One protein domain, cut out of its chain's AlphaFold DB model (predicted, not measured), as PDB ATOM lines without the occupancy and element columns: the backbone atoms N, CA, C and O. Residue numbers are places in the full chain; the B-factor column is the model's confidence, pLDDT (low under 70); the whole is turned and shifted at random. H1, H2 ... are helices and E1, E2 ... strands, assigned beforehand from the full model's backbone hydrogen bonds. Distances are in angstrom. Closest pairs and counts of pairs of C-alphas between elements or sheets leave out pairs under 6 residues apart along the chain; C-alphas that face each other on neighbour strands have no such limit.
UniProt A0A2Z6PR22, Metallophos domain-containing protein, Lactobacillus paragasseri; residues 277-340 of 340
ATOM      1  N   ILE A 277     -33.466  -8.650 -48.730       94.31
ATOM      2  CA  ILE A 277     -34.150  -9.398 -49.787       94.31
ATOM      3  C   ILE A 277     -34.693  -8.451 -50.849       94.31
ATOM      4  O   ILE A 277     -34.453  -8.626 -52.040       94.31
ATOM      5  N   ALA A 278     -35.439  -7.432 -50.422       94.12
ATOM      6  CA  ALA A 278     -36.103  -6.515 -51.335       94.12
ATOM      7  C   ALA A 278     -36.394  -5.172 -50.670       94.12
ATOM      8  O   ALA A 278     -36.433  -5.052 -49.449       94.12
ATOM      9  N   LYS A 279     -36.671  -4.151 -51.484       95.75
ATOM     10  CA  LYS A 279     -37.271  -2.897 -51.019       95.75
ATOM     11  C   LYS A 279     -38.749  -2.876 -51.401       95.75
ATOM     12  O   LYS A 279     -39.082  -2.657 -52.565       95.75
ATOM     13  N   LEU A 280     -39.628  -3.095 -50.429       93.62
ATOM     14  CA  LEU A 280     -41.068  -3.181 -50.634       93.62
ATOM     15  C   LEU A 280     -41.731  -1.791 -50.712       93.62
ATOM     16  O   LEU A 280     -41.463  -0.927 -49.870       93.62
ATOM     17  N   PRO A 281     -42.615  -1.553 -51.702       94.19
ATOM     18  CA  PRO A 281     -43.420  -0.335 -51.789       94.19
ATOM     19  C   PRO A 281     -44.480  -0.244 -50.680       94.19
ATOM     20  O   PRO A 281     -44.829  -1.235 -50.042       94.19
ATOM     21  N   ALA A 282     -45.066   0.947 -50.521       93.44
ATOM     22  CA  ALA A 282     -46.063   1.252 -49.489       93.44
ATOM     23  C   ALA A 282     -47.276   0.301 -49.468       93.44
ATOM     24  O   ALA A 282     -47.847   0.083 -48.404       93.44
ATOM     25  N   LYS A 283     -47.642  -0.308 -50.610       91.12
ATOM     26  CA  LYS A 283     -48.762  -1.264 -50.699       91.12
ATOM     27  C   LYS A 283     -48.599  -2.514 -49.824       91.12
ATOM     28  O   LYS A 283     -49.586  -3.173 -49.557       91.12
ATOM     29  N   PHE A 284     -47.377  -2.858 -49.411       91.06
ATOM     30  CA  PHE A 284     -47.138  -4.006 -48.530       91.06
ATOM     31  C   PHE A 284     -47.250  -3.653 -47.047       91.06
ATOM     32  O   PHE A 284     -47.222  -4.549 -46.214       91.06
ATOM     33  N   ASN A 285     -47.354  -2.370 -46.693       90.88
ATOM     34  CA  ASN A 285     -47.291  -1.936 -45.306       90.88
ATOM     35  C   ASN A 285     -48.517  -2.401 -44.509       90.88
ATOM     36  O   ASN A 285     -49.605  -1.856 -44.688       90.88
ATOM     37  N   ASN A 286     -48.321  -3.365 -43.605       86.69
ATOM     38  CA  ASN A 286     -49.386  -3.993 -42.818       86.69
ATOM     39  C   ASN A 286     -50.491  -4.652 -43.669       86.69
ATOM     40  O   ASN A 286     -51.608  -4.842 -43.187       86.69
ATOM     41  N   ASP A 287     -50.182  -5.036 -44.911       89.25
ATOM     42  CA  ASP A 287     -51.125  -5.713 -45.802       89.25
ATOM     43  C   ASP A 287     -50.756  -7.194 -45.954       89.25
ATOM     44  O   ASP A 287     -49.879  -7.590 -46.728       89.25
ATOM     45  N   LYS A 288     -51.462  -8.032 -45.191       89.88
ATOM     46  CA  LYS A 288     -51.289  -9.486 -45.219       89.88
ATOM     47  C   LYS A 288     -51.703 -10.090 -46.567       89.88
ATOM     48  O   LYS A 288     -51.092 -11.060 -47.003       89.88
ATOM     49  N   MET A 289     -52.708  -9.528 -47.241       91.19
ATOM     50  CA  MET A 289     -53.172 -10.044 -48.533       91.19
ATOM     51  C   MET A 289     -52.160  -9.755 -49.636       91.19
ATOM     52  O   MET A 289     -51.909 -10.624 -50.467       91.19
ATOM     53  N   ALA A 290     -51.526  -8.582 -49.610       91.88
ATOM     54  CA  ALA A 290     -50.434  -8.265 -50.526       91.88
ATOM     55  C   ALA A 290     -49.247  -9.231 -50.355       91.88
ATOM     56  O   ALA A 290     -48.693  -9.688 -51.354       91.88
ATOM     57  N   ALA A 291     -48.888  -9.570 -49.109       90.56
ATOM     58  CA  ALA A 291     -47.851 -10.559 -48.802       90.56
ATOM     59  C   ALA A 291     -48.217 -11.963 -49.323       90.56
ATOM     60  O   ALA A 291     -47.411 -12.608 -49.987       90.56
ATOM     61  N   ILE A 292     -49.459 -12.405 -49.103       91.94
ATOM     62  CA  ILE A 292     -49.950 -13.690 -49.621       91.94
ATOM     63  C   ILE A 292     -49.911 -13.718 -51.152       91.94
ATOM     64  O   ILE A 292     -49.428 -14.692 -51.721       91.94
ATOM     65  N   GLN A 293     -50.383 -12.663 -51.823       92.00
ATOM     66  CA  GLN A 293     -50.434 -12.619 -53.285       92.00
ATOM     67  C   GLN A 293     -49.038 -12.720 -53.903       92.00
ATOM     68  O   GLN A 293     -48.833 -13.530 -54.800       92.00
ATOM     69  N   VAL A 294     -48.064 -11.953 -53.396       90.94
ATOM     70  CA  VAL A 294     -46.695 -12.027 -53.930       90.94
ATOM     71  C   VAL A 294     -46.054 -13.393 -53.669       90.94
ATOM     72  O   VAL A 294     -45.289 -13.875 -54.499       90.94
ATOM     73  N   SER A 295     -46.383 -14.054 -52.554       91.12
ATOM     74  CA  SER A 295     -45.907 -15.413 -52.288       91.12
ATOM     75  C   SER A 295     -46.574 -16.464 -53.172       91.12
ATOM     76  O   SER A 295     -45.893 -17.392 -53.588       91.12
ATOM     77  N   LEU A 296     -47.860 -16.318 -53.507       93.88
ATOM     78  CA  LEU A 296     -48.521 -17.167 -54.503       93.88
ATOM     79  C   LEU A 296     -47.853 -17.018 -55.875       93.88
ATOM     80  O   LEU A 296     -47.518 -18.024 -56.491       93.88
ATOM     81  N   ASP A 297     -47.582 -15.782 -56.302       93.69
ATOM     82  CA  ASP A 297     -46.877 -15.512 -57.560       93.69
ATOM     83  C   ASP A 297     -45.467 -16.139 -57.552       93.69
ATOM     84  O   ASP A 297     -45.042 -16.735 -58.543       93.69
ATOM     85  N   ALA A 298     -44.751 -16.054 -56.423       90.94
ATOM     86  CA  ALA A 298     -43.432 -16.664 -56.254       90.94
ATOM     87  C   ALA A 298     -43.478 -18.201 -56.298       90.94
ATOM     88  O   ALA A 298     -42.621 -18.809 -56.936       90.94
ATOM     89  N   ILE A 299     -44.479 -18.828 -55.669       91.62
ATOM     90  CA  ILE A 299     -44.680 -20.285 -55.707       91.62
ATOM     91  C   ILE A 299     -44.999 -20.743 -57.133       91.62
ATOM     92  O   ILE A 299     -44.354 -21.670 -57.616       91.62
ATOM     93  N   SER A 300     -45.936 -20.082 -57.820       92.88
ATOM     94  CA  SER A 300     -46.269 -20.371 -59.223       92.88
ATOM     95  C   SER A 300     -45.041 -20.257 -60.128       92.88
ATOM     96  O   SER A 300     -44.789 -21.129 -60.958       92.88
ATOM     97  N   ASN A 301     -44.234 -19.206 -59.941       91.88
ATOM     98  CA  ASN A 301     -43.007 -19.010 -60.710       91.88
ATOM     99  C   ASN A 301     -41.976 -20.116 -60.447       91.88
ATOM    100  O   ASN A 301     -41.439 -20.674 -61.400       91.88
ATOM    101  N   PHE A 302     -41.742 -20.456 -59.175       87.00
ATOM    102  CA  PHE A 302     -40.823 -21.523 -58.780       87.00
ATOM    103  C   PHE A 302     -41.257 -22.888 -59.329       87.00
ATOM    104  O   PHE A 302     -40.433 -23.625 -59.862       87.00
ATOM    105  N   ALA A 303     -42.547 -23.213 -59.231       87.50
ATOM    106  CA  ALA A 303     -43.097 -24.493 -59.669       87.50
ATOM    107  C   ALA A 303     -43.322 -24.581 -61.190       87.50
ATOM    108  O   ALA A 303     -43.609 -25.658 -61.706       87.50
ATOM    109  N   GLY A 304     -43.231 -23.460 -61.915       90.50
ATOM    110  CA  GLY A 304     -43.571 -23.402 -63.336       90.50
ATOM    111  C   GLY A 304     -45.055 -23.676 -63.610       90.50
ATOM    112  O   GLY A 304     -45.382 -24.293 -64.623       90.50
ATOM    113  N   THR A 305     -45.948 -23.251 -62.711       92.38
ATOM    114  CA  THR A 305     -47.399 -23.483 -62.798       92.38
ATOM    115  C   THR A 305     -48.185 -22.177 -62.917       92.38
ATOM    116  O   THR A 305     -47.744 -21.115 -62.482       92.38
ATOM    117  N   ASP A 306     -49.396 -22.250 -63.477       94.38
ATOM    118  CA  ASP A 306     -50.286 -21.084 -63.597       94.38
ATOM    119  C   ASP A 306     -51.024 -20.755 -62.289       94.38
ATOM    120  O   ASP A 306     -51.477 -19.629 -62.080       94.38
ATOM    121  N   ILE A 307     -51.182 -21.746 -61.406       93.81
ATOM    122  CA  ILE A 307     -51.966 -21.644 -60.173       93.81
ATOM    123  C   ILE A 307     -51.128 -22.150 -59.002       93.81
ATOM    124  O   ILE A 307     -50.614 -23.270 -59.031       93.81
ATOM    125  N   ALA A 308     -51.078 -21.341 -57.944       93.88
ATOM    126  CA  ALA A 308     -50.588 -21.717 -56.628       93.88
ATOM    127  C   ALA A 308     -51.719 -21.606 -55.605       93.88
ATOM    128  O   ALA A 308     -52.614 -20.764 -55.717       93.88
ATOM    129  N   VAL A 309     -51.665 -22.452 -54.580       93.12
ATOM    130  CA  VAL A 309     -52.558 -22.392 -53.421       93.12
ATOM    131  C   VAL A 309     -51.699 -22.539 -52.175       93.12
ATOM    132  O   VAL A 309     -50.861 -23.431 -52.098       93.12
ATOM    133  N   LEU A 310     -51.917 -21.674 -51.187       90.69
ATOM    134  CA  LEU A 310     -51.267 -21.760 -49.882       90.69
ATOM    135  C   LEU A 310     -52.286 -21.503 -48.774       90.69
ATOM    136  O   LEU A 310     -53.283 -20.804 -48.972       90.69
ATOM    137  N   ASN A 311     -52.034 -22.046 -47.584       90.44
ATOM    138  CA  ASN A 311     -52.847 -21.742 -46.414       90.44
ATOM    139  C   ASN A 311     -52.475 -20.353 -45.869       90.44
ATOM    140  O   ASN A 311     -51.374 -20.146 -45.366       90.44
ATOM    141  N   SER A 312     -53.401 -19.394 -45.933       88.44
ATOM    142  CA  SER A 312     -53.174 -18.011 -45.480       88.44
ATOM    143  C   SER A 312     -52.872 -17.888 -43.977       88.44
ATOM    144  O   SER A 312     -52.355 -16.859 -43.526       88.44
ATOM    145  N   GLY A 313     -53.170 -18.930 -43.194       88.06
ATOM    146  CA  GLY A 313     -52.795 -19.048 -41.786       88.06
ATOM    147  C   GLY A 313     -51.286 -19.155 -41.543       88.06
ATOM    148  O   GLY A 313     -50.858 -18.883 -40.429       88.06
ATOM    149  N   LEU A 314     -50.487 -19.484 -42.567       88.00
ATOM    150  CA  LEU A 314     -49.024 -19.585 -42.460       88.00
ATOM    151  C   LEU A 314     -48.346 -18.230 -42.210       88.00
ATOM    152  O   LEU A 314     -47.283 -18.180 -41.604       88.00
ATOM    153  N   PHE A 315     -48.974 -17.135 -42.645       90.56
ATOM    154  CA  PHE A 315     -48.482 -15.778 -42.423       90.56
ATOM    155  C   PHE A 315     -48.876 -15.294 -41.025       90.56
ATOM    156  O   PHE A 315     -50.047 -14.968 -40.782       90.56
ATOM    157  N   LEU A 316     -47.913 -15.207 -40.111       90.56
ATOM    158  CA  LEU A 316     -48.151 -14.737 -38.744       90.56
ATOM    159  C   LEU A 316     -48.221 -13.212 -38.662       90.56
ATOM    160  O   LEU A 316     -49.038 -12.666 -37.919       90.56
ATOM    161  N   THR A 317     -47.407 -12.527 -39.459       87.31
ATOM    162  CA  THR A 317     -47.372 -11.066 -39.548       87.31
ATOM    163  C   THR A 317     -47.398 -10.619 -41.012       87.31
ATOM    164  O   THR A 317     -46.969 -11.359 -41.902       87.31
ATOM    165  N   PRO A 318     -47.961  -9.435 -41.312       86.62
ATOM    166  CA  PRO A 318     -47.831  -8.842 -42.635       86.62
ATOM    167  C   PRO A 318     -46.390  -8.377 -42.878       86.62
ATOM    168  O   PRO A 318     -45.638  -8.123 -41.936       86.62
ATOM    169  N   PHE A 319     -46.028  -8.187 -44.146       91.06
ATOM    170  CA  PHE A 319     -44.803  -7.467 -44.486       91.06
ATOM    171  C   PHE A 319     -44.915  -5.981 -44.108       91.06
ATOM    172  O   PHE A 319     -45.992  -5.452 -43.815       91.06
ATOM    173  N   HIS A 320     -43.779  -5.288 -44.127       91.44
ATOM    174  CA  HIS A 320     -43.713  -3.843 -43.947       91.44
ATOM    175  C   HIS A 320     -43.140  -3.174 -45.199       91.44
ATOM    176  O   HIS A 320     -42.466  -3.797 -46.019       91.44
ATOM    177  N   GLN A 321     -43.404  -1.878 -45.362       93.75
ATOM    178  CA  GLN A 321     -42.732  -1.104 -46.408       93.75
ATOM    179  C   GLN A 321     -41.241  -0.919 -46.098       93.75
ATOM    180  O   GLN A 321     -40.825  -0.908 -44.937       93.75
ATOM    181  N   GLY A 322     -40.446  -0.665 -47.135       94.94
ATOM    182  CA  GLY A 322     -39.013  -0.426 -46.996       94.94
ATOM    183  C   GLY A 322     -38.193  -1.696 -47.187       94.94
ATOM    184  O   GLY A 322     -38.562  -2.557 -47.975       94.94
ATOM    185  N   ILE A 323     -37.028  -1.765 -46.550       96.62
ATOM    186  CA  ILE A 323     -36.093  -2.881 -46.730       96.62
ATOM    187  C   ILE A 323     -36.631  -4.103 -45.988       96.62
ATOM    188  O   ILE A 323     -36.633  -4.096 -44.767       96.62
ATOM    189  N   LEU A 324     -37.046  -5.126 -46.728       95.12
ATOM    190  CA  LEU A 324     -37.376  -6.449 -46.216       95.12
ATOM    191  C   LEU A 324     -36.091  -7.271 -46.098       95.12
ATOM    192  O   LEU A 324     -35.334  -7.378 -47.070       95.12
ATOM    193  N   THR A 325     -35.852  -7.856 -44.934       97.00
ATOM    194  CA  THR A 325     -34.711  -8.734 -44.648       97.00
ATOM    195  C   THR A 325     -35.142 -10.191 -44.498       97.00
ATOM    196  O   THR A 325     -36.335 -10.487 -44.418       97.00
ATOM    197  N   GLU A 326     -34.186 -11.122 -44.441       95.75
ATOM    198  CA  GLU A 326     -34.503 -12.522 -44.113       95.75
ATOM    199  C   GLU A 326     -35.127 -12.654 -42.716       95.75
ATOM    200  O   GLU A 326     -35.977 -13.514 -42.510       95.75
ATOM    201  N   ALA A 327     -34.773 -11.775 -41.769       95.56
ATOM    202  CA  ALA A 327     -35.371 -11.785 -40.433       95.56
ATOM    203  C   ALA A 327     -36.867 -11.440 -40.486       95.56
ATOM    204  O   ALA A 327     -37.671 -12.060 -39.790       95.56
ATOM    205  N   ASP A 328     -37.246 -10.495 -41.349       94.50
ATOM    206  CA  ASP A 328     -38.645 -10.114 -41.551       94.50
ATOM    207  C   ASP A 328     -39.437 -11.247 -42.221       94.50
ATOM    208  O   ASP A 328     -40.573 -11.521 -41.830       94.50
ATOM    209  N   LEU A 329     -38.827 -11.946 -43.189       92.88
ATOM    210  CA  LEU A 329     -39.425 -13.130 -43.811       92.88
ATOM    211  C   LEU A 329     -39.628 -14.260 -42.804       92.88
ATOM    212  O   LEU A 329     -40.735 -14.785 -42.719       92.88
ATOM    213  N   GLN A 330     -38.604 -14.603 -42.019       93.38
ATOM    214  CA  GLN A 330     -38.708 -15.652 -41.007       93.38
ATOM    215  C   GLN A 330     -39.748 -15.292 -39.937       93.38
ATOM    216  O   GLN A 330     -40.502 -16.153 -39.499       93.38
ATOM    217  N   ALA A 331     -39.848 -14.024 -39.528       92.50
ATOM    218  CA  ALA A 331     -40.872 -13.589 -38.579       92.50
ATOM    219  C   ALA A 331     -42.297 -13.707 -39.151       92.50
ATOM    220  O   ALA A 331     -43.225 -14.077 -38.427       92.50
ATOM    221  N   ALA A 332     -42.475 -13.403 -40.439       91.94
ATOM    222  CA  ALA A 332     -43.764 -13.510 -41.117       91.94
ATOM    223  C   ALA A 332     -44.156 -14.962 -41.427       91.94
ATOM    224  O   ALA A 332     -45.335 -15.305 -41.328       91.94
ATOM    225  N   LEU A 333     -43.180 -15.799 -41.782       90.56
ATOM    226  CA  LEU A 333     -43.327 -17.183 -42.234       90.56
ATOM    227  C   LEU A 333     -42.306 -18.089 -41.514       90.56
ATOM    228  O   LEU A 333     -41.389 -18.610 -42.147       90.56
ATOM    229  N   PRO A 334     -42.446 -18.324 -40.198       87.81
ATOM    230  CA  PRO A 334     -41.469 -19.103 -39.426       87.81
ATOM    231  C   PRO A 334     -41.587 -20.614 -39.652       87.81
ATOM    232  O   PRO A 334     -40.934 -21.401 -38.970       87.81
ATOM    233  N   HIS A 335     -42.479 -21.028 -40.550       84.94
ATOM    234  CA  HIS A 335     -42.761 -22.419 -40.845       84.94
ATOM    235  C   HIS A 335     -42.051 -22.812 -42.140       84.94
ATOM    236  O   HIS A 335     -42.194 -22.095 -43.135       84.94
ATOM    237  N   PRO A 336     -41.344 -23.953 -42.176       76.50
ATOM    238  CA  PRO A 336     -40.876 -24.497 -43.438       76.50
ATOM    239  C   PRO A 336     -42.081 -24.773 -44.354       76.50
ATOM    240  O   PRO A 336     -43.100 -25.322 -43.930       76.50
ATOM    241  N   MET A 337     -41.977 -24.333 -45.607       79.62
ATOM    242  CA  MET A 337     -42.984 -24.544 -46.647       79.62
ATOM    243  C   MET A 337     -42.358 -25.342 -47.783       79.62
ATOM    244  O   MET A 337     -41.219 -25.082 -48.168       79.62
ATOM    245  N   HIS A 338     -43.123 -26.273 -48.346       81.06
ATOM    246  CA  HIS A 338     -42.679 -27.101 -49.463       81.06
ATOM    247  C   HIS A 338     -43.742 -27.092 -50.550       81.06
ATOM    248  O   HIS A 338     -44.940 -27.123 -50.258       81.06
ATOM    249  N   VAL A 339     -43.288 -27.060 -51.797       83.31
ATOM    250  CA  VAL A 339     -44.153 -27.277 -52.955       83.31
ATOM    251  C   VAL A 339     -44.460 -28.772 -53.056       83.31
ATOM    252  O   VAL A 339     -43.598 -29.607 -52.773       83.31
ATOM    253  N   VAL A 340     -45.707 -29.092 -53.398       81.88
ATOM    254  CA  VAL A 340     -46.254 -30.451 -53.528       81.88
ATOM    255  C   VAL A 340     -46.908 -30.599 -54.889       81.88
ATOM    256  O   VAL A 340     -47.530 -29.602 -55.326       81.88
TER     257      VAL A 340
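AT A GLANCE: This is residues 277 to 340 of the 340 residues of the protein "Metallophos domain-containing protein" of Lactobacillus paragasseri (UniProt A0A2Z6PR22). A small ribbon of two antiparallel strands, E1 and E2, sits at one end of the domain, and one long helix, H1, makes most of the length, running away from the ribbon's end toward the opposite end. From the far end of H1 the long link of residues 304 to 321 folds back to the ribbon, where the short helix H2 follows E2 directly; after H2 the last residues, 333 to 340, run back toward the far end of H1. The printed part has 64 residues with two named strands and two named helices, in the order E1, H1, E2, H2; the sheet has the order E1 - E2. The class is mixed, helices and strands, with under half of the residues in named elements. The whole is compact, with a radius of gyration of the C-alphas of 11.5 A and spans of 30 by 21 by 19 A.

HOW THE PARTS SIT: The sheet pairs E1, residues 277 to 280, with E2, residues 322 to 325. They are antiparallel, with 158 degrees between their N-to-C directions. Among the C-alphas that face each other are 279 and 323, 4.4 A apart, and 277 and 325, 5.2 A apart. N 280 and O 322, at 2.7 A, and N 324 and O 278, at 2.8 A, are within hydrogen-bond range. A tight link, with 0 residues between, joins E2 to H2, residues 326 to 332. E1 and H2 have 1 pair of C-alphas within 8 A, those of Ile 277 and Glu 326, 6.5 A apart; their centres are 11.9 A apart. H1, residues 288 to 303, and H2 are apart. In H1 and H2 every O i to N i+4 pair is within hydrogen-bond range.

IN THESE COORDINATES: E1 measures 9.3 A from first to last C-alpha and begins with Ile 277, whose C-alpha is at (-34.150, -9.398, -49.787). E2, from Gly 322 to Thr 325, measures 9.6 A. H2, from Glu 326 to Ala 332, measures 9.8 A and ends with C-alpha 332 at (-43.764, -13.510, -41.117). H1 has 16 residues and measures 22.4 A, from C-alpha 288 at (-51.289, -9.486, -45.219) to C-alpha 303 at (-43.097, -24.493, -59.669).

THE WHOLE: The two C-alphas farthest apart are those of Ala 282 and Val 340, at 32.0 A. The printed part has no cut and ends at residue 340, the chain's last residue. The link from H1 to E2 is long, with 18 residues, and that from E1 to H1 is short, with 7. The mean pLDDT of the printed part is 90.8, and no printed residue is under 70 in this predicted model.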